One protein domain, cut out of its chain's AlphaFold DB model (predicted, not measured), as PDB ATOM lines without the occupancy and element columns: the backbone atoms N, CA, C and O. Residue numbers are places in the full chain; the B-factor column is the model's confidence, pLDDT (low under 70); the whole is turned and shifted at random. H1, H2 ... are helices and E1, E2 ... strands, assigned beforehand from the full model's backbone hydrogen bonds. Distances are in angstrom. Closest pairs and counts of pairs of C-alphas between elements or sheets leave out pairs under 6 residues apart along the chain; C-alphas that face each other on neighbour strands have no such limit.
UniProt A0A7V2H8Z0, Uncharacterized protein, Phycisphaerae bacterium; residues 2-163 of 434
ATOM      1  N   ASP A   2     149.547 208.661 154.583       60.78
ATOM      2  CA  ASP A   2     150.730 207.870 154.974       60.78
ATOM      3  C   ASP A   2     150.475 206.371 155.181       60.78
ATOM      4  O   ASP A   2     151.405 205.579 155.108       60.78
ATOM      5  N   ALA A   3     149.232 205.957 155.441       66.50
ATOM      6  CA  ALA A   3     148.870 204.540 155.505       66.50
ATOM      7  C   ALA A   3     148.926 203.878 154.113       66.50
ATOM      8  O   ALA A   3     149.646 202.903 153.937       66.50
ATOM      9  N   CYS A   4     148.267 204.448 153.094       67.62
ATOM     10  CA  CYS A   4     148.322 203.915 151.723       67.62
ATOM     11  C   CYS A   4     149.724 203.984 151.110       67.62
ATOM     12  O   CYS A   4     150.122 203.067 150.401       67.62
ATOM     13  N   ARG A   5     150.494 205.041 151.404       69.06
ATOM     14  CA  ARG A   5     151.890 205.151 150.945       69.06
ATOM     15  C   ARG A   5     152.831 204.133 151.593       69.06
ATOM     16  O   ARG A   5     153.890 203.899 151.035       69.06
ATOM     17  N   ARG A   6     152.460 203.549 152.739       74.31
ATOM     18  CA  ARG A   6     153.185 202.434 153.370       74.31
ATOM     19  C   ARG A   6     152.714 201.076 152.851       74.31
ATOM     20  O   ARG A   6     153.542 200.248 152.511       74.31
ATOM     21  N   LEU A   7     151.401 200.911 152.688       81.75
ATOM     22  CA  LEU A   7     150.787 199.683 152.182       81.75
ATOM     23  C   LEU A   7     151.265 199.298 150.773       81.75
ATOM     24  O   LEU A   7     151.505 198.131 150.508       81.75
ATOM     25  N   LEU A   8     151.367 200.254 149.844       86.38
ATOM     26  CA  LEU A   8     151.703 199.945 148.447       86.38
ATOM     27  C   LEU A   8     153.136 199.400 148.271       86.38
ATOM     28  O   LEU A   8     153.291 198.416 147.548       86.38
ATOM     29  N   PRO A   9     154.164 199.956 148.941       83.38
ATOM     30  CA  PRO A   9     155.474 199.316 149.039       83.38
ATOM     31  C   PRO A   9     155.436 197.895 149.607       83.38
ATOM     32  O   PRO A   9     156.107 197.026 149.059       83.38
ATOM     33  N   ASP A  10     154.627 197.641 150.641       85.94
ATOM     34  CA  ASP A  10     154.474 196.295 151.220       85.94
ATOM     35  C   ASP A  10     153.843 195.299 150.226       85.94
ATOM     36  O   ASP A  10     154.040 194.095 150.345       85.94
ATOM     37  N   LEU A  11     153.119 195.800 149.218       86.75
ATOM     38  CA  LEU A  11     152.546 195.034 148.103       86.75
ATOM     39  C   LEU A  11     153.444 195.038 146.848       86.75
ATOM     40  O   LEU A  11     152.981 194.731 145.748       86.75
ATOM     41  N   ASN A  12     154.720 195.409 147.001       89.81
ATOM     42  CA  ASN A  12     155.737 195.425 145.948       89.81
ATOM     43  C   ASN A  12     155.479 196.425 144.800       89.81
ATOM     44  O   ASN A  12     155.960 196.237 143.682       89.81
ATOM     45  N   TYR A  13     154.777 197.531 145.076       91.62
ATOM     46  CA  TYR A  13     154.664 198.660 144.149       91.62
ATOM     47  C   TYR A  13     155.750 199.719 144.380       91.62
ATOM     48  O   TYR A  13     156.059 200.110 145.509       91.62
ATOM     49  N   SER A  14     156.260 200.285 143.289       91.50
ATOM     50  CA  SER A  14     157.195 201.409 143.305       91.50
ATOM     51  C   SER A  14     156.485 202.699 143.709       91.50
ATOM     52  O   SER A  14     155.538 203.129 143.049       91.50
ATOM     53  N   SER A  15     156.965 203.368 144.759       92.06
ATOM     54  CA  SER A  15     156.403 204.647 145.213       92.06
ATOM     55  C   SER A  15     156.565 205.758 144.169       92.06
ATOM     56  O   SER A  15     157.641 205.946 143.600       92.06
ATOM     57  N   LYS A  16     155.503 206.543 143.961       93.44
ATOM     58  CA  LYS A  16     155.462 207.730 143.092       93.44
ATOM     59  C   LYS A  16     154.881 208.924 143.857       93.44
ATOM     60  O   LYS A  16     154.318 208.781 144.941       93.44
ATOM     61  N   ASN A  17     155.028 210.129 143.307       92.00
ATOM     62  CA  ASN A  17     154.434 211.338 143.880       92.00
ATOM     63  C   ASN A  17     154.223 212.409 142.803       92.00
ATOM     64  O   ASN A  17     154.784 213.503 142.884       92.00
ATOM     65  N   SER A  18     153.448 212.072 141.773       93.38
ATOM     66  CA  SER A  18     153.244 212.948 140.614       93.38
ATOM     67  C   SER A  18     151.788 213.418 140.549       93.38
ATOM     68  O   SER A  18     150.906 212.599 140.279       93.38
ATOM     69  N   PRO A  19     151.498 214.709 140.798       93.44
ATOM     70  CA  PRO A  19     150.161 215.261 140.619       93.44
ATOM     71  C   PRO A  19     149.702 215.150 139.161       93.44
ATOM     72  O   PRO A  19     150.475 215.395 138.233       93.44
ATOM     73  N   LEU A  20     148.431 214.823 138.963       93.94
ATOM     74  CA  LEU A  20     147.797 214.671 137.660       93.94
ATOM     75  C   LEU A  20     146.813 215.813 137.422       93.94
ATOM     76  O   LEU A  20     146.084 216.248 138.318       93.94
ATOM     77  N   LYS A  21     146.763 216.290 136.179       88.38
ATOM     78  CA  LYS A  21     145.725 217.227 135.749       88.38
ATOM     79  C   LYS A  21     144.484 216.437 135.373       88.38
ATOM     80  O   LYS A  21     144.552 215.555 134.525       88.38
ATOM     81  N   VAL A  22     143.348 216.799 135.957       84.06
ATOM     82  CA  VAL A  22     142.057 216.218 135.588       84.06
ATOM     83  C   VAL A  22     141.167 217.332 135.074       84.06
ATOM     84  O   VAL A  22     140.904 218.296 135.789       84.06
ATOM     85  N   GLY A  23     140.739 217.219 133.816       81.94
ATOM     86  CA  GLY A  23     139.881 218.194 133.136       81.94
ATOM     87  C   GLY A  23     138.428 218.165 133.619       81.94
ATOM     88  O   GLY A  23     137.517 218.134 132.799       81.94
ATOM     89  N   LEU A  24     138.204 218.112 134.935       84.69
ATOM     90  CA  LEU A  24     136.870 218.149 135.528       84.69
ATOM     91  C   LEU A  24     136.352 219.583 135.617       84.69
ATOM     92  O   LEU A  24     137.105 220.526 135.854       84.69
ATOM     93  N   THR A  25     135.037 219.730 135.492       81.00
ATOM     94  CA  THR A  25     134.319 220.998 135.647       81.00
ATOM     95  C   THR A  25     133.139 220.828 136.610       81.00
ATOM     96  O   THR A  25     132.791 219.714 137.006       81.00
ATOM     97  N   GLY A  26     132.533 221.941 137.036       83.75
ATOM     98  CA  GLY A  26     131.313 221.922 137.848       83.75
ATOM     99  C   GLY A  26     131.498 221.352 139.261       83.75
ATOM    100  O   GLY A  26     132.508 221.598 139.921       83.75
ATOM    101  N   GLU A  27     130.491 220.625 139.746       79.69
ATOM    102  CA  GLU A  27     130.453 220.094 141.117       79.69
ATOM    103  C   GLU A  27     131.528 219.038 141.388       79.69
ATOM    104  O   GLU A  27     132.127 219.041 142.461       79.69
ATOM    105  N   ALA A  28     131.840 218.190 140.403       82.06
ATOM    106  CA  ALA A  28     132.865 217.158 140.549       82.06
ATOM    107  C   ALA A  28     134.255 217.760 140.806       82.06
ATOM    108  O   ALA A  28     134.996 217.245 141.637       82.06
ATOM    109  N   ALA A  29     134.589 218.877 140.147       87.50
ATOM    110  CA  ALA A  29     135.843 219.590 140.387       87.50
ATOM    111  C   ALA A  29     135.883 220.236 141.783       87.50
ATOM    112  O   ALA A  29     136.897 220.150 142.469       87.50
ATOM    113  N   LYS A  30     134.769 220.839 142.226       88.25
ATOM    114  CA  LYS A  30     134.649 221.454 143.562       88.25
ATOM    115  C   LYS A  30     134.716 220.432 144.699       88.25
ATOM    116  O   LYS A  30     135.111 220.780 145.807       88.25
ATOM    117  N   ALA A  31     134.320 219.189 144.436       89.50
ATOM    118  CA  ALA A  31     134.352 218.110 145.414       89.50
ATOM    119  C   ALA A  31     135.768 217.561 145.679       89.50
ATOM    120  O   ALA A  31     135.948 216.806 146.636       89.50
ATOM    121  N   LEU A  32     136.773 217.927 144.874       92.00
ATOM    122  CA  LEU A  32     138.163 217.522 145.085       92.00
ATOM    123  C   LEU A  32     138.837 218.416 146.130       92.00
ATOM    124  O   LEU A  32     138.827 219.639 146.015       92.00
ATOM    125  N   LYS A  33     139.479 217.804 147.127       90.94
ATOM    126  CA  LYS A  33     140.313 218.526 148.103       90.94
ATOM    127  C   LYS A  33     141.697 218.845 147.538       90.94
ATOM    128  O   LYS A  33     142.297 219.853 147.895       90.94
ATOM    129  N   ALA A  34     142.202 217.968 146.678       87.06
ATOM    130  CA  ALA A  34     143.484 218.100 146.005       87.06
ATOM    131  C   ALA A  34     143.415 217.453 144.619       87.06
ATOM    132  O   ALA A  34     142.544 216.619 144.353       87.06
ATOM    133  N   SER A  35     144.351 217.816 143.744       90.25
ATOM    134  CA  SER A  35     144.503 217.142 142.457       90.25
ATOM    135  C   SER A  35     144.803 215.650 142.661       90.25
ATOM    136  O   SER A  35     145.609 215.305 143.534       90.25
ATOM    137  N   PRO A  36     144.196 214.760 141.856       95.56
ATOM    138  CA  PRO A  36     144.564 213.350 141.813       95.56
ATOM    139  C   PRO A  36     146.070 213.181 141.640       95.56
ATOM    140  O   PRO A  36     146.708 213.956 140.934       95.56
ATOM    141  N   THR A  37     146.655 212.199 142.313       96.00
ATOM    142  CA  THR A  37     148.106 212.007 142.376       96.00
ATOM    143  C   THR A  37     148.444 210.560 142.052       96.00
ATOM    144  O   THR A  37     147.885 209.645 142.653       96.00
ATOM    145  N   LEU A  38     149.387 210.344 141.135       96.12
ATOM    146  CA  LEU A  38     150.027 209.047 140.942       96.12
ATOM    147  C   LEU A  38     150.920 208.771 142.156       96.12
ATOM    148  O   LEU A  38     151.937 209.448 142.347       96.12
ATOM    149  N   ILE A  39     150.512 207.814 142.990       95.44
ATOM    150  CA  ILE A  39     151.177 207.506 144.265       95.44
ATOM    151  C   ILE A  39     151.999 206.221 144.229       95.44
ATOM    152  O   ILE A  39     152.903 206.066 145.046       95.44
ATOM    153  N   ALA A  40     151.721 205.319 143.290       94.88
ATOM    154  CA  ALA A  40     152.563 204.158 143.046       94.88
ATOM    155  C   ALA A  40     152.414 203.653 141.609       94.88
ATOM    156  O   ALA A  40     151.464 204.019 140.912       94.88
ATOM    157  N   ALA A  41     153.350 202.817 141.180       94.31
ATOM    158  CA  ALA A  41     153.274 202.089 139.925       94.31
ATOM    159  C   ALA A  41     153.908 200.701 140.062       94.31
ATOM    160  O   ALA A  41     154.693 200.455 140.979       94.31
ATOM    161  N   GLY A  42     153.522 199.783 139.188       91.00
ATOM    162  CA  GLY A  42     153.952 198.395 139.198       91.00
ATOM    163  C   GLY A  42     154.149 197.862 137.785       91.00
ATOM    164  O   GLY A  42     153.606 198.402 136.819       91.00
ATOM    165  N   GLY A  43     154.917 196.781 137.697       86.38
ATOM    166  CA  GLY A  43     155.293 196.164 136.432       86.38
ATOM    167  C   GLY A  43     156.467 196.843 135.728       86.38
ATOM    168  O   GLY A  43     156.979 197.879 136.158       86.38
ATOM    169  N   GLU A  44     156.920 196.219 134.647       84.75
ATOM    170  CA  GLU A  44     157.965 196.754 133.781       84.75
ATOM    171  C   GLU A  44     157.509 198.091 133.186       84.75
ATOM    172  O   GLU A  44     156.376 198.229 132.739       84.75
ATOM    173  N   GLY A  45     158.369 199.112 133.245       84.56
ATOM    174  CA  GLY A  45     158.051 200.436 132.708       84.56
ATOM    175  C   GLY A  45     156.983 201.233 133.472       84.56
ATOM    176  O   GLY A  45     156.510 202.231 132.934       84.56
ATOM    177  N   ASP A  46     156.616 200.839 134.702       90.06
ATOM    178  CA  ASP A  46     155.571 201.506 135.504       90.06
ATOM    179  C   ASP A  46     154.196 201.557 134.794       90.06
ATOM    180  O   ASP A  46     153.411 202.498 134.974       90.06
ATOM    181  N   GLU A  47     153.909 200.556 133.956       90.81
ATOM    182  CA  GLU A  47     152.714 200.514 133.106       90.81
ATOM    183  C   GLU A  47     151.405 200.382 133.895       90.81
ATOM    184  O   GLU A  47     150.376 200.906 133.458       90.81
ATOM    185  N   PHE A  48     151.422 199.704 135.050       94.62
ATOM    186  CA  PHE A  48     150.271 199.643 135.948       94.62
ATOM    187  C   PHE A  48     150.381 200.732 137.011       94.62
ATOM    188  O   PHE A  48     151.374 200.814 137.731       94.62
ATOM    189  N   GLN A  49     149.347 201.550 137.162       96.19
ATOM    190  CA  GLN A  49     149.400 202.751 137.988       96.19
ATOM    191  C   GLN A  49     148.434 202.703 139.170       96.19
ATOM    192  O   GLN A  49     147.382 202.068 139.134       96.19
ATOM    193  N   VAL A  50     148.783 203.404 140.246       96.69
ATOM    194  CA  VAL A  50     147.915 203.583 141.413       96.69
ATOM    195  C   VAL A  50     147.710 205.070 141.640       96.69
ATOM    196  O   VAL A  50     148.640 205.799 142.003       96.69
ATOM    197  N   ILE A  51     146.479 205.526 141.416       96.88
ATOM    198  CA  ILE A  51     146.122 206.944 141.482       96.88
ATOM    199  C   ILE A  51     145.254 207.184 142.707       96.88
ATOM    200  O   ILE A  51     144.177 206.609 142.840       96.88
ATOM    201  N   HIS A  52     145.699 208.080 143.582       96.50
ATOM    202  CA  HIS A  52     144.934 208.508 144.745       96.50
ATOM    203  C   HIS A  52     144.259 209.858 144.515       96.50
ATOM    204  O   HIS A  52     144.857 210.778 143.961       96.50
ATOM    205  N   THR A  53     143.014 209.980 144.964       95.69
ATOM    206  CA  THR A  53     142.242 211.223 144.936       95.69
ATOM    207  C   THR A  53     141.599 211.475 146.293       95.69
ATOM    208  O   THR A  53     140.885 210.626 146.824       95.69
ATOM    209  N   GLN A  54     141.804 212.670 146.844       94.75
ATOM    210  CA  GLN A  54     141.148 213.076 148.084       94.75
ATOM    211  C   GLN A  54     139.936 213.962 147.800       94.75
ATOM    212  O   GLN A  54     140.059 215.003 147.148       94.75
ATOM    213  N   LEU A  55     138.776 213.577 148.330       93.94
ATOM    214  CA  LEU A  55     137.558 214.382 148.274       93.94
ATOM    215  C   LEU A  55     137.459 215.314 149.489       93.94
ATOM    216  O   LEU A  55     137.961 215.009 150.573       93.94
ATOM    217  N   ALA A  56     136.820 216.467 149.299       91.94
ATOM    218  CA  ALA A  56     136.634 217.485 150.333       91.94
ATOM    219  C   ALA A  56     135.503 217.141 151.317       91.94
ATOM    220  O   ALA A  56     135.532 217.582 152.463       91.94
ATOM    221  N   GLY A  57     134.516 216.354 150.878       87.62
ATOM    222  CA  GLY A  57     133.392 215.926 151.709       87.62
ATOM    223  C   GLY A  57     133.756 214.828 152.714       87.62
ATOM    224  O   GLY A  57     134.733 214.099 152.540       87.62
ATOM    225  N   ALA A  58     132.928 214.684 153.752       85.06
ATOM    226  CA  ALA A  58     133.023 213.582 154.716       85.06
ATOM    227  C   ALA A  58     132.645 212.225 154.093       85.06
ATOM    228  O   ALA A  58     133.201 211.189 154.457       85.06
ATOM    229  N   ASN A  59     131.720 212.241 153.128       84.94
ATOM    230  CA  ASN A  59     131.285 211.068 152.379       84.94
ATOM    231  C   ASN A  59     132.004 210.976 151.029       84.94
ATOM    232  O   ASN A  59     132.262 211.985 150.372       84.94
ATOM    233  N   LEU A  60     132.252 209.744 150.594       87.56
ATOM    234  CA  LEU A  60     132.786 209.438 149.276       87.56
ATOM    235  C   LEU A  60     131.642 209.288 148.262       87.56
ATOM    236  O   LEU A  60     130.914 208.297 148.262       87.56
ATOM    237  N   LEU A  61     131.451 210.310 147.423       87.69
ATOM    238  CA  LEU A  61     130.370 210.352 146.436       87.69
ATOM    239  C   LEU A  61     130.761 209.587 145.165       87.69
ATOM    240  O   LEU A  61     131.603 210.049 144.395       87.69
ATOM    241  N   ARG A  62     130.086 208.460 144.895       87.75
ATOM    242  CA  ARG A  62     130.351 207.596 143.724       87.75
ATOM    243  C   ARG A  62     130.261 208.337 142.383       87.75
ATOM    244  O   ARG A  62     130.991 208.020 141.449       87.75
ATOM    245  N   THR A  63     129.402 209.353 142.286       85.69
ATOM    246  CA  THR A  63     129.265 210.202 141.088       85.69
ATOM    247  C   THR A  63     130.541 210.992 140.787       85.69
ATOM    248  O   THR A  63     130.986 211.026 139.639       85.69
ATOM    249  N   VAL A  64     131.174 211.566 141.814       89.12
ATOM    250  CA  VAL A  64     132.439 212.309 141.695       89.12
ATOM    251  C   VAL A  64     133.577 211.361 141.333       89.12
ATOM    252  O   VAL A  64     134.350 211.639 140.418       89.12
ATOM    253  N   GLU A  65     133.656 210.213 142.001       92.19
ATOM    254  CA  GLU A  65     134.682 209.203 141.726       92.19
ATOM    255  C   GLU A  65     134.593 208.692 140.290       92.19
ATOM    256  O   GLU A  65     135.596 208.659 139.579       92.19
ATOM    257  N   ARG A  66     133.383 208.372 139.817       89.50
ATOM    258  CA  ARG A  66     133.154 207.961 138.429       89.50
ATOM    259  C   ARG A  66     133.589 209.041 137.443       89.50
ATOM    260  O   ARG A  66     134.159 208.697 136.406       89.50
ATOM    261  N   ALA A  67     133.350 210.318 137.743       89.25
ATOM    262  CA  ALA A  67     133.804 211.421 136.900       89.25
ATOM    263  C   ALA A  67     135.342 211.479 136.826       89.25
ATOM    264  O   ALA A  67     135.894 211.554 135.727       89.25
ATOM    265  N   VAL A  68     136.030 211.358 137.968       92.81
ATOM    266  CA  VAL A  68     137.503 211.301 138.040       92.81
ATOM    267  C   VAL A  68     138.050 210.118 137.240       92.81
ATOM    268  O   VAL A  68     138.910 210.306 136.381       92.81
ATOM    269  N   ILE A  69     137.522 208.911 137.473       92.88
ATOM    270  CA  ILE A  69     137.961 207.699 136.771       92.88
ATOM    271  C   ILE A  69     137.737 207.857 135.267       92.88
ATOM    272  O   ILE A  69     138.632 207.591 134.476       92.88
ATOM    273  N   THR A  70     136.562 208.333 134.853       90.06
ATOM    274  CA  THR A  70     136.231 208.493 133.429       90.06
ATOM    275  C   THR A  70     137.175 209.465 132.726       90.06
ATOM    276  O   THR A  70     137.529 209.216 131.574       90.06
ATOM    277  N   ALA A  71     137.597 210.530 133.414       90.88
ATOM    278  CA  ALA A  71     138.525 211.523 132.884       90.88
ATOM    279  C   ALA A  71     139.973 211.008 132.784       90.88
ATOM    280  O   ALA A  71     140.678 211.373 131.848       90.88
ATOM    281  N   LEU A  72     140.416 210.167 133.725       93.44
ATOM    282  CA  LEU A  72     141.799 209.682 133.789       93.44
ATOM    283  C   LEU A  72     142.037 208.382 133.012       93.44
ATOM    284  O   LEU A  72     143.108 208.199 132.440       93.44
ATOM    285  N   LEU A  73     141.047 207.493 132.945       91.12
ATOM    286  CA  LEU A  73     141.199 206.156 132.365       91.12
ATOM    287  C   LEU A  73     141.756 206.131 130.923       91.12
ATOM    288  O   LEU A  73     142.547 205.238 130.638       91.12
ATOM    289  N   PRO A  74     141.425 207.068 130.005       90.38
ATOM    290  CA  PRO A  74     142.009 207.065 128.659       90.38
ATOM    291  C   PRO A  74     143.534 207.237 128.633       90.38
ATOM    292  O   PRO A  74     144.187 206.663 127.768       90.38
ATOM    293  N   ALA A  75     144.091 208.021 129.561       91.88
ATOM    294  CA  ALA A  75     145.535 208.226 129.690       91.88
ATOM    295  C   ALA A  75     146.197 207.189 130.615       91.88
ATOM    296  O   ALA A  75     147.407 206.996 130.556       91.88
ATOM    297  N   HIS A  76     145.397 206.523 131.450       92.88
ATOM    298  CA  HIS A  76     145.842 205.600 132.489       92.88
ATOM    299  C   HIS A  76     145.006 204.303 132.440       92.88
ATOM    300  O   HIS A  76     144.172 204.072 133.322       92.88
ATOM    301  N   PRO A  77     145.163 203.466 131.394       90.38
ATOM    302  CA  PRO A  77     144.261 202.343 131.124       90.38
ATOM    303  C   PRO A  77     144.374 201.188 132.128       90.38
ATOM    304  O   PRO A  77     143.373 200.522 132.379       90.38
ATOM    305  N   TYR A  78     145.555 200.972 132.713       93.62
ATOM    306  CA  TYR A  78     145.812 199.954 133.734       93.62
ATOM    307  C   TYR A  78     146.032 200.639 135.074       93.62
ATOM    308  O   TYR A  78     147.145 201.059 135.395       93.62
ATOM    309  N   THR A  79     144.946 200.835 135.816       95.38
ATOM    310  CA  THR A  79     144.980 201.679 137.008       95.38
ATOM    311  C   THR A  79     144.078 201.159 138.109       95.38
ATOM    312  O   THR A  79     142.880 200.961 137.902       95.38
ATOM    313  N   LEU A  80     144.634 201.083 139.316       96.62
ATOM    314  CA  LEU A  80     143.860 201.055 140.550       96.62
ATOM    315  C   LEU A  80     143.596 202.493 141.017       96.62
ATOM    316  O   LEU A  80     144.531 203.254 141.286       96.62
ATOM    317  N   PHE A  81     142.326 202.865 141.158       96.94
ATOM    318  CA  PHE A  81     141.948 204.168 141.702       96.94
ATOM    319  C   PHE A  81     141.656 204.053 143.198       96.94
ATOM    320  O   PHE A  81     140.881 203.200 143.619       96.94
ATOM    321  N   ILE A  82     142.251 204.929 144.004       96.00
ATOM    322  CA  ILE A  82     142.042 204.988 145.451       96.00
ATOM    323  C   ILE A  82     141.438 206.347 145.802       96.00
ATOM    324  O   ILE A  82     142.021 207.391 145.521       96.00
ATOM    325  N   PHE A  83     140.293 206.349 146.466       95.19
ATOM    326  CA  PHE A  83     139.643 207.558 146.960       95.19
ATOM    327  C   PHE A  83     139.683 207.598 148.475       95.19
ATOM    328  O   PHE A  83     139.570 206.563 149.125       95.19
ATOM    329  N   SER A  84     139.817 208.794 149.041       94.06
ATOM    330  CA  SER A  84     139.642 209.004 150.477       94.06
ATOM    331  C   SER A  84     138.882 210.283 150.767       94.06
ATOM    332  O   SER A  84     138.997 211.261 150.024       94.06
ATOM    333  N   ASN A  85     138.152 210.304 151.872       92.69
ATOM    334  CA  ASN A  85     137.551 211.531 152.375       92.69
ATOM    335  C   ASN A  85     138.608 212.465 153.009       92.69
ATOM    336  O   ASN A  85     139.819 212.189 153.024       92.69
ATOM    337  N   ALA A  86     138.155 213.624 153.482       90.25
ATOM    338  CA  ALA A  86     139.029 214.709 153.916       90.25
ATOM    339  C   ALA A  86     139.888 214.387 155.155       90.25
ATOM    340  O   ALA A  86     140.989 214.935 155.263       90.25
ATOM    341  N   ASP A  87     139.397 213.535 156.054       88.88
ATOM    342  CA  ASP A  87     140.028 213.115 157.316       88.88
ATOM    343  C   ASP A  87     140.670 211.717 157.233       88.88
ATOM    344  O   ASP A  87     141.299 211.280 158.193       88.88
ATOM    345  N   HIS A  88     140.558 211.038 156.084       88.44
ATOM    346  CA  HIS A  88     141.033 209.671 155.868       88.44
ATOM    347  C   HIS A  88     140.347 208.598 156.733       88.44
ATOM    348  O   HIS A  88     140.921 207.522 156.926       88.44
ATOM    349  N   SER A  89     139.128 208.848 157.213       86.12
ATOM    350  CA  SER A  89     138.332 207.828 157.911       86.12
ATOM    351  C   SER A  89     137.657 206.831 156.961       86.12
ATOM    352  O   SER A  89     137.257 205.748 157.393       86.12
ATOM    353  N   ARG A  90     137.553 207.162 155.665       88.38
ATOM    354  CA  ARG A  90     136.941 206.316 154.629       88.38
ATOM    355  C   ARG A  90     137.784 206.257 153.371       88.38
ATOM    356  O   ARG A  90     138.316 207.274 152.916       88.38
ATOM    357  N   TRP A  91     137.832 205.068 152.790       91.06
ATOM    358  CA  TRP A  91     138.627 204.740 151.621       91.06
ATOM    359  C   TRP A  91     137.822 203.888 150.652       91.06
ATOM    360  O   TRP A  91     137.158 202.940 151.064       91.06
ATOM    361  N   HIS A  92     137.924 204.183 149.362       92.69
ATOM    362  CA  HIS A  92     137.445 203.292 148.314       92.69
ATOM    363  C   HIS A  92     138.599 202.915 147.397       92.69
ATOM    364  O   HIS A  92     139.246 203.787 146.822       92.69
ATOM    365  N   PHE A  93     138.808 201.622 147.214       94.44
ATOM    366  CA  PHE A  93     139.666 201.077 146.173       94.44
ATOM    367  C   PHE A  93     138.767 200.681 145.009       94.44
ATOM    368  O   PHE A  93     137.745 200.035 145.233       94.44
ATOM    369  N   VAL A  94     139.100 201.095 143.791       95.12
ATOM    370  CA  VAL A  94     138.257 200.896 142.609       95.12
ATOM    371  C   VAL A  94     139.092 200.341 141.468       95.12
ATOM    372  O   VAL A  94     139.954 201.037 140.927       95.12
ATOM    373  N   ASN A  95     138.794 199.102 141.089       95.31
ATOM    374  CA  ASN A  95     139.294 198.482 139.871       95.31
ATOM    375  C   ASN A  95     138.249 198.633 138.751       95.31
ATOM    376  O   ASN A  95     137.043 198.492 138.985       95.31
ATOM    377  N   VAL A  96     138.696 198.931 137.530       92.06
ATOM    378  CA  VAL A  96     137.814 199.110 136.368       92.06
ATOM    379  C   VAL A  96     138.004 197.953 135.401       92.06
ATOM    380  O   VAL A  96     138.949 197.934 134.618       92.06
ATOM    381  N   LYS A  97     137.049 197.026 135.387       86.69
ATOM    382  CA  LYS A  97     137.034 195.917 134.434       86.69
ATOM    383  C   LYS A  97     136.309 196.328 133.159       86.69
ATOM    384  O   LYS A  97     135.148 196.748 133.186       86.69
ATOM    385  N   VAL A  98     136.977 196.204 132.018       76.62
ATOM    386  CA  VAL A  98     136.371 196.483 130.711       76.62
ATOM    387  C   VAL A  98     135.723 195.203 130.183       76.62
ATOM    388  O   VAL A  98     136.398 194.319 129.663       76.62
ATOM    389  N   ALA A  99     134.401 195.096 130.299       63.84
ATOM    390  CA  ALA A  99     133.646 193.966 129.771       63.84
ATOM    391  C   ALA A  99     133.300 194.188 128.289       63.84
ATOM    392  O   ALA A  99     132.700 195.203 127.907       63.84
ATOM    393  N   ARG A 100     133.651 193.216 127.438       54.31
ATOM    394  CA  ARG A 100     133.107 193.114 126.076       54.31
ATOM    395  C   ARG A 100     131.710 192.500 126.167       54.31
ATOM    396  O   ARG A 100     131.521 191.520 126.877       54.31
ATOM    397  N   LYS A 101     130.734 193.074 125.460       49.06
ATOM    398  CA  LYS A 101     129.423 192.436 125.291       49.06
ATOM    399  C   LYS A 101     129.645 191.126 124.524       49.06
ATOM    400  O   LYS A 101     130.313 191.149 123.489       49.06
ATOM    401  N   GLU A 102     129.116 190.010 125.018       42.19
ATOM    402  CA  GLU A 102     129.006 188.802 124.198       42.19
ATOM    403  C   GLU A 102     128.159 189.121 122.956       42.19
ATOM    404  O   GLU A 102     127.231 189.935 123.000       42.19
ATOM    405  N   LYS A 103     128.545 188.537 121.819       39.31
ATOM    406  CA  LYS A 103     127.889 188.707 120.519       39.31
ATOM    407  C   LYS A 103     126.477 188.101 120.567       39.31
ATOM    408  O   LYS A 103     126.310 186.957 120.168       39.31
ATOM    409  N   SER A 104     125.474 188.836 121.042       41.75
ATOM    410  CA  SER A 104     124.071 188.399 120.922       41.75
ATOM    411  C   SER A 104     123.132 189.416 120.278       41.75
ATOM    412  O   SER A 104     122.014 189.048 119.952       41.75
ATOM    413  N   ASP A 105     123.559 190.658 120.038       39.31
ATOM    414  CA  ASP A 105     122.699 191.670 119.417       39.31
ATOM    415  C   ASP A 105     123.364 192.220 118.153       39.31
ATOM    416  O   ASP A 105     124.223 193.100 118.227       39.31
ATOM    417  N   GLU A 106     122.953 191.727 116.985       45.38
ATOM    418  CA  GLU A 106     123.464 192.125 115.663       45.38
ATOM    419  C   GLU A 106     123.209 193.598 115.282       45.38
ATOM    420  O   GLU A 106     123.450 193.966 114.138       45.38
ATOM    421  N   ASN A 107     122.740 194.483 116.177       45.41
ATOM    422  CA  ASN A 107     122.413 195.847 115.741       45.41
ATOM    423  C   ASN A 107     122.437 196.999 116.762       45.41
ATOM    424  O   ASN A 107     121.750 198.001 116.557       45.41
ATOM    425  N   ARG A 108     123.237 196.947 117.838       42.34
ATOM    426  CA  ARG A 108     123.496 198.151 118.665       42.34
ATOM    427  C   ARG A 108     124.932 198.208 119.187       42.34
ATOM    428  O   ARG A 108     125.310 197.385 120.009       42.34
ATOM    429  N   ASP A 109     125.663 199.215 118.702       40.97
ATOM    430  CA  ASP A 109     126.862 199.868 119.255       40.97
ATOM    431  C   ASP A 109     127.691 199.010 120.240       40.97
ATOM    432  O   ASP A 109     127.335 198.850 121.412       40.97
ATOM    433  N   THR A 110     128.824 198.476 119.771       42.03
ATOM    434  CA  THR A 110     129.852 197.737 120.531       42.03
ATOM    435  C   THR A 110     130.584 198.642 121.534       42.03
ATOM    436  O   THR A 110     131.813 198.698 121.590       42.03
ATOM    437  N   ARG A 111     129.847 199.370 122.378       51.38
ATOM    438  CA  ARG A 111     130.440 200.135 123.475       51.38
ATOM    439  C   ARG A 111     130.955 199.162 124.526       51.38
ATOM    440  O   ARG A 111     130.182 198.442 125.160       51.38
ATOM    441  N   LEU A 112     132.272 199.166 124.711       57.41
ATOM    442  CA  LEU A 112     132.945 198.566 125.859       57.41
ATOM    443  C   LEU A 112     132.239 199.034 127.140       57.41
ATOM    444  O   LEU A 112     132.155 200.239 127.397       57.41
ATOM    445  N   ARG A 113     131.700 198.100 127.930       68.69
ATOM    446  CA  ARG A 113     131.041 198.435 129.198       68.69
ATOM    447  C   ARG A 113     132.080 198.408 130.307       68.69
ATOM    448  O   ARG A 113     132.781 197.419 130.487       68.69
ATOM    449  N   ARG A 114     132.187 199.513 131.043       81.75
ATOM    450  CA  ARG A 114     133.088 199.636 132.193       81.75
ATOM    451  C   ARG A 114     132.347 199.181 133.443       81.75
ATOM    452  O   ARG A 114     131.305 199.748 133.771       81.75
ATOM    453  N   LEU A 115     132.880 198.160 134.096       84.88
ATOM    454  CA  LEU A 115     132.428 197.670 135.388       84.88
ATOM    455  C   LEU A 115     133.381 198.210 136.449       84.88
ATOM    456  O   LEU A 115     134.559 197.865 136.472       84.88
ATOM    457  N   PHE A 116     132.869 199.070 137.314       89.69
ATOM    458  CA  PHE A 116     133.568 199.573 138.482       89.69
ATOM    459  C   PHE A 116     133.362 198.555 139.605       89.69
ATOM    460  O   PHE A 116     132.227 198.262 139.993       89.69
ATOM    461  N   ARG A 117     134.453 197.958 140.079       90.94
ATOM    462  CA  ARG A 117     134.456 197.031 141.211       90.94
ATOM    463  C   ARG A 117     135.166 197.689 142.375       90.94
ATOM    464  O   ARG A 117     136.256 198.232 142.199       90.94
ATOM    465  N   ARG A 118     134.543 197.664 143.547       91.62
ATOM    466  CA  ARG A 118     134.937 198.519 144.664       91.62
ATOM    467  C   ARG A 118     135.126 197.748 145.953       91.62
ATOM    468  O   ARG A 118     134.231 197.026 146.365       91.62
ATOM    469  N   ILE A 119     136.233 197.998 146.635       90.38
ATOM    470  CA  ILE A 119     136.428 197.602 148.030       90.38
ATOM    471  C   ILE A 119     136.349 198.877 148.868       90.38
ATOM    472  O   ILE A 119     137.171 199.784 148.705       90.38
ATOM    473  N   SER A 120     135.339 198.960 149.729       86.69
ATOM    474  CA  SER A 120     135.152 200.075 150.657       86.69
ATOM    475  C   SER A 120     135.734 199.719 152.019       86.69
ATOM    476  O   SER A 120     135.527 198.614 152.516       86.69
ATOM    477  N   ILE A 121     136.465 200.658 152.612       85.06
ATOM    478  CA  ILE A 121     137.099 200.509 153.918       85.06
ATOM    479  C   ILE A 121     136.797 201.750 154.751       85.06
ATOM    480  O   ILE A 121     137.145 202.866 154.359       85.06
ATOM    481  N   SER A 122     136.212 201.544 155.925       77.69
ATOM    482  CA  SER A 122     136.055 202.574 156.952       77.69
ATOM    483  C   SER A 122     136.845 202.183 158.198       77.69
ATOM    484  O   SER A 122     137.081 201.001 158.433       77.69
ATOM    485  N   VAL A 123     137.242 203.161 159.017       67.62
ATOM    486  CA  VAL A 123     137.913 202.899 160.312       67.62
ATOM    487  C   VAL A 123     137.063 202.007 161.230       67.62
ATOM    488  O   VAL A 123     137.615 201.242 162.013       67.62
ATOM    489  N   ASP A 124     135.738 202.060 161.079       61.94
ATOM    490  CA  ASP A 124     134.769 201.287 161.862       61.94
ATOM    491  C   ASP A 124     134.378 199.937 161.223       61.94
ATOM    492  O   ASP A 124     133.483 199.262 161.728       61.94
ATOM    493  N   ASP A 125     134.969 199.558 160.083       64.12
ATOM    494  CA  ASP A 125     134.646 198.300 159.403       64.12
ATOM    495  C   ASP A 125     135.640 197.186 159.759       64.12
ATOM    496  O   ASP A 125     136.857 197.383 159.776       64.12
ATOM    497  N   ARG A 126     135.132 195.958 159.928       61.62
ATOM    498  CA  ARG A 126     135.979 194.760 159.935       61.62
ATOM    499  C   ARG A 126     136.672 194.612 158.590       61.62
ATOM    500  O   ARG A 126     136.053 194.328 157.566       61.62
ATOM    501  N   LEU A 127     137.993 194.736 158.621       66.44
ATOM    502  CA  LEU A 127     138.809 194.737 157.417       66.44
ATOM    503  C   LEU A 127     139.108 193.340 156.881       66.44
ATOM    504  O   LEU A 127     139.760 193.264 155.860       66.44
ATOM    505  N   ARG A 128     138.664 192.231 157.493       70.50
ATOM    506  CA  ARG A 128     139.194 190.895 157.152       70.50
ATOM    507  C   ARG A 128     139.075 190.541 155.666       70.50
ATOM    508  O   ARG A 128     140.101 190.286 155.043       70.50
ATOM    509  N   THR A 129     137.876 190.601 155.079       73.81
ATOM    510  CA  THR A 129     137.710 190.356 153.633       73.81
ATOM    511  C   THR A 129     138.499 191.371 152.814       73.81
ATOM    512  O   THR A 129     139.176 191.006 151.863       73.81
ATOM    513  N   ALA A 130     138.447 192.652 153.189       78.31
ATOM    514  CA  ALA A 130     139.147 193.709 152.471       78.31
ATOM    515  C   ALA A 130     140.676 193.518 152.514       78.31
ATOM    516  O   ALA A 130     141.339 193.713 151.507       78.31
ATOM    517  N   THR A 131     141.229 193.076 153.642       81.25
ATOM    518  CA  THR A 131     142.640 192.751 153.857       81.25
ATOM    519  C   THR A 131     143.037 191.526 153.051       81.25
ATOM    520  O   THR A 131     144.049 191.579 152.365       81.25
ATOM    521  N   GLU A 132     142.240 190.454 153.075       83.56
ATOM    522  CA  GLU A 132     142.486 189.251 152.271       83.56
ATOM    523  C   GLU A 132     142.490 189.586 150.769       83.56
ATOM    524  O   GLU A 132     143.399 189.179 150.047       83.56
ATOM    525  N   ARG A 133     141.540 190.410 150.301       88.00
ATOM    526  CA  ARG A 133     141.473 190.860 148.900       88.00
ATOM    527  C   ARG A 133     142.581 191.851 148.537       88.00
ATOM    528  O   ARG A 133     143.150 191.742 147.458       88.00
ATOM    529  N   ILE A 134     142.952 192.774 149.421       87.12
ATOM    530  CA  ILE A 134     144.086 193.688 149.200       87.12
ATOM    531  C   ILE A 134     145.414 192.925 149.182       87.12
ATOM    532  O   ILE A 134     146.271 193.236 148.360       87.12
ATOM    533  N   ALA A 135     145.582 191.904 150.023       87.25
ATOM    534  CA  ALA A 135     146.776 191.060 150.021       87.25
ATOM    535  C   ALA A 135     146.949 190.306 148.693       87.25
ATOM    536  O   ALA A 135     148.070 190.008 148.293       87.25
ATOM    537  N   MET A 136     145.859 190.047 147.957       89.19
ATOM    538  CA  MET A 136     145.955 189.480 146.612       89.19
ATOM    539  C   MET A 136     146.673 190.411 145.625       89.19
ATOM    540  O   MET A 136     147.194 189.922 144.627       89.19
ATOM    541  N   LEU A 137     146.723 191.720 145.884       91.00
ATOM    542  CA  LEU A 137     147.332 192.706 144.988       91.00
ATOM    543  C   LEU A 137     148.867 192.711 145.043       91.00
ATOM    544  O   LEU A 137     149.482 193.466 144.297       91.00
ATOM    545  N   ASP A 138     149.477 191.898 145.910       90.56
ATOM    546  CA  ASP A 138     150.928 191.779 146.018       90.56
ATOM    547  C   ASP A 138     151.558 191.299 144.698       90.56
ATOM    548  O   ASP A 138     151.300 190.187 144.225       90.56
ATOM    549  N   LEU A 139     152.414 192.143 144.113       88.81
ATOM    550  CA  LEU A 139     153.082 191.850 142.846       88.81
ATOM    551  C   LEU A 139     154.107 190.717 142.956       88.81
ATOM    552  O   LEU A 139     154.348 190.030 141.961       88.81
ATOM    553  N   ALA A 140     154.679 190.476 144.141       86.38
ATOM    554  CA  ALA A 140     155.617 189.370 144.343       86.38
ATOM    555  C   ALA A 140     154.935 188.003 144.167       86.38
ATOM    556  O   ALA A 140     155.565 187.050 143.715       86.38
ATOM    557  N   ALA A 141     153.631 187.912 144.444       85.50
ATOM    558  CA  ALA A 141     152.864 186.676 144.295       85.50
ATOM    559  C   ALA A 141     152.605 186.277 142.829       85.50
ATOM    560  O   ALA A 141     152.172 185.153 142.574       85.50
ATOM    561  N   ILE A 142     152.831 187.185 141.873       81.69
ATOM    562  CA  ILE A 142     152.563 186.968 140.441       81.69
ATOM    563  C   ILE A 142     153.789 187.192 139.551       81.69
ATOM    564  O   ILE A 142     153.655 187.169 138.330       81.69
ATOM    565  N   GLN A 143     154.967 187.410 140.139       69.38
ATOM    566  CA  GLN A 143     156.214 187.653 139.417       69.38
ATOM    567  C   GLN A 143     156.646 186.377 138.668       69.38
ATOM    568  O   GLN A 143     157.037 185.403 139.314       69.38
ATOM    569  N   PRO A 144     156.580 186.329 137.323       58.25
ATOM    570  CA  PRO A 144     157.112 185.209 136.573       58.25
ATOM    571  C   PRO A 144     158.630 185.373 136.528       58.25
ATOM    572  O   PRO A 144     159.144 186.464 136.282       58.25
ATOM    573  N   GLU A 145     159.369 184.302 136.773       61.50
ATOM    574  CA  GLU A 145     160.819 184.328 136.606       61.50
ATOM    575  C   GLU A 145     161.232 184.702 135.157       61.50
ATOM    576  O   GLU A 145     160.497 184.503 134.186       61.50
ATOM    577  N   LEU A 146     162.454 185.235 135.037       51.16
ATOM    578  CA  LEU A 146     163.208 185.687 133.851       51.16
ATOM    579  C   LEU A 146     162.709 186.884 133.016       51.16
ATOM    580  O   LEU A 146     163.566 187.593 132.490       51.16
ATOM    581  N   PHE A 147     161.410 187.157 132.892       59.16
ATOM    582  CA  PHE A 147     160.909 188.304 132.112       59.16
ATOM    583  C   PHE A 147     159.989 189.173 132.976       59.16
ATOM    584  O   PHE A 147     159.172 188.650 133.726       59.16
ATOM    585  N   GLY A 148     160.159 190.497 132.912       67.56
ATOM    586  CA  GLY A 148     159.436 191.455 133.750       67.56
ATOM    587  C   GLY A 148     157.909 191.290 133.717       67.56
ATOM    588  O   GLY A 148     157.320 190.752 132.780       67.56
ATOM    589  N   LEU A 149     157.246 191.763 134.772       81.19
ATOM    590  CA  LEU A 149     155.792 191.695 134.920       81.19
ATOM    591  C   LEU A 149     155.134 192.820 134.101       81.19
ATOM    592  O   LEU A 149     155.271 193.983 134.462       81.19
ATOM    593  N   SER A 150     154.415 192.515 133.021       88.00
ATOM    594  CA  SER A 150     153.670 193.538 132.262       88.00
ATOM    595  C   SER A 150     152.378 193.968 132.976       88.00
ATOM    596  O   SER A 150     151.938 193.327 133.936       88.00
ATOM    597  N   ALA A 151     151.722 195.037 132.509       88.69
ATOM    598  CA  ALA A 151     150.488 195.515 133.144       88.69
ATOM    599  C   ALA A 151     149.297 194.539 133.069       88.69
ATOM    600  O   ALA A 151     148.421 194.577 133.932       88.69
ATOM    601  N   LEU A 152     149.247 193.651 132.069       88.56
ATOM    602  CA  LEU A 152     148.112 192.739 131.861       88.56
ATOM    603  C   LEU A 152     147.960 191.681 132.976       88.56
ATOM    604  O   LEU A 152     146.861 191.578 133.522       88.56
ATOM    605  N   PRO A 153     149.004 190.923 133.369       90.00
ATOM    606  CA  PRO A 153     148.945 190.036 134.534       90.00
ATOM    607  C   PRO A 153     148.559 190.754 135.831       90.00
ATOM    608  O   PRO A 153     147.778 190.219 136.618       90.00
ATOM    609  N   ILE A 154     149.049 191.983 136.033       92.38
ATOM    610  CA  ILE A 154     148.682 192.806 137.196       92.38
ATOM    611  C   ILE A 154     147.190 193.139 137.148       92.38
ATOM    612  O   ILE A 154     146.482 192.933 138.131       92.38
ATOM    613  N   GLN A 155     146.687 193.586 135.995       92.50
ATOM    614  CA  GLN A 155     145.265 193.868 135.806       92.50
ATOM    615  C   GLN A 155     144.400 192.629 136.050       92.50
ATOM    616  O   GLN A 155     143.393 192.733 136.742       92.50
ATOM    617  N   GLN A 156     144.796 191.456 135.547       90.50
ATOM    618  CA  GLN A 156     144.067 190.210 135.802       90.50
ATOM    619  C   GLN A 156     144.020 189.893 137.300       90.50
ATOM    620  O   GLN A 156     142.972 189.530 137.829       90.50
ATOM    621  N   ARG A 157     145.131 190.096 138.011       91.50
ATOM    622  CA  ARG A 157     145.178 189.887 139.458       91.50
ATOM    623  C   ARG A 157     144.243 190.832 140.215       91.50
ATOM    624  O   ARG A 157     143.597 190.410 141.174       91.50
ATOM    625  N   HIS A 158     144.146 192.088 139.779       93.69
ATOM    626  CA  HIS A 158     143.169 193.048 140.305       93.69
ATOM    627  C   HIS A 158     141.737 192.647 139.945       93.69
ATOM    628  O   HIS A 158     140.846 192.768 140.780       93.69
ATOM    629  N   ASP A 159     141.488 192.131 138.743       92.06
ATOM    630  CA  ASP A 159     140.167 191.627 138.359       92.06
ATOM    631  C   ASP A 159     139.712 190.480 139.275       92.06
ATOM    632  O   ASP A 159     138.559 190.486 139.707       92.06
ATOM    633  N   ASP A 160     140.614 189.562 139.633       91.12
ATOM    634  CA  ASP A 160     140.333 188.445 140.547       91.12
ATOM    635  C   ASP A 160     140.148 188.914 142.003       91.12
ATOM    636  O   ASP A 160     139.273 188.437 142.733       91.12
ATOM    637  N   ALA A 161     140.971 189.865 142.456       91.31
ATOM    638  CA  ALA A 161     140.890 190.413 143.812       91.31
ATOM    639  C   ALA A 161     139.600 191.215 144.047       91.31
ATOM    640  O   ALA A 161     139.089 191.263 145.164       91.31
ATOM    641  N   PHE A 162     139.052 191.811 142.989       92.31
ATOM    642  CA  PHE A 162     137.808 192.575 143.013       92.31
ATOM    643  C   PHE A 162     136.602 191.775 142.481       92.31
ATOM    644  O   PHE A 162     135.573 192.358 142.115       92.31
ATOM    645  N   ASP A 163     136.712 190.445 142.434       88.62
ATOM    646  CA  ASP A 163     135.628 189.578 141.990       88.62
ATOM    647  C   ASP A 163     134.586 189.345 143.096       88.62
ATOM    648  O   ASP A 163     134.805 188.659 144.097       88.62
TER     649      ASP A 163
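AT A GLANCE: This is residues 2 to 163 of the 434 residues of an uncharacterized protein of Phycisphaerae bacterium (UniProt A0A7V2H8Z0). A strongly twisted six-stranded sheet runs through the domain between helices on both faces, making three layers: H1, H4 and H6 on one face, H3 on the other. H2 packs on H3 beyond the sheet, H5 adjoins H6, and residues 103 to 108 stick out beyond the hairpin E5 and E6. The printed part has 162 residues with six named helices and six strands, in the order H1 E1 H2 E2 E3 H3 E4 E5 E6 H4 H5 H6, class mixed. The sheet order is E1, E2, E3, E4, E5, E6, mixed. The whole is compact, with a radius of gyration of the C-alphas of 16.2 A and spans of 45 by 42 by 32 A.

IN THESE COORDINATES: Begin with the sheet: find C-alpha 14 at (157.195, 201.409, 143.305), where E1 starts, residues 14 to 19. Read on to E2, residues 37 to 42, E3, residues 48 to 54, 20.3 A long, and E4, residues 79 to 84. E5, residues 90 to 99, is 28.0 A long, and E6, residues 113 to 122, is 28.5 A. The helices are H1, residues 2 to 10, 12.7 A, H2, residues 26 to 30, H3, residues 62 to 72, 15.3 A, H4, residues 128 to 135, H5, residues 139 to 142, and H6, residues 151 to 161, 15.2 A, ending at C-alpha 161, (140.890, 190.413, 143.812).

HOW THE PARTS SIT: Look at E3 and E4, parallel at 17 degrees, with N 53 and O 82 2.8 A apart; with H3 between them in the chain they form a strand-helix-strand unit with a right-handed crossover. E4, E5 and E6 form a meander, each strand the antiparallel neighbour of the one before, with N 83 and O 92 2.8 A apart, and N 95 and O 117 2.9 A. On the other side of E3, the hairpin E2 and E3 has N 39 and O 50 at 2.9 A, and edge strand E1 has N 14 and O 41 of E2 at 2.8 A. H1 runs along the strands at a height over the sheet of 8.5 A. H6 has a height of 7.7 A; the C-alphas of Lys 97 and Asp 159 are its closest to E5, 6.6 A. H2 touches H3, closest C-alphas Ala 28 and Val 64, 5.0 A. H5 and H6 only just touch, with 3 pairs of C-alphas within 8 A, the closest Leu 139 and Ile 154, 7.2 A. Every O i to N i+4 pair is within hydrogen-bond range in H2, H3, H4 and H6, and 4 of 5 in H1; H5 is too short for one.

THE WHOLE: The C-alphas farthest apart, Asp 2 and Glu 106, are 50.4 A apart. The printed part has no cut, and the long link is E5 to E6. Confidence is under 70 at residues 2 to 5, 99 to 113, 123 to 127 and 143 to 148.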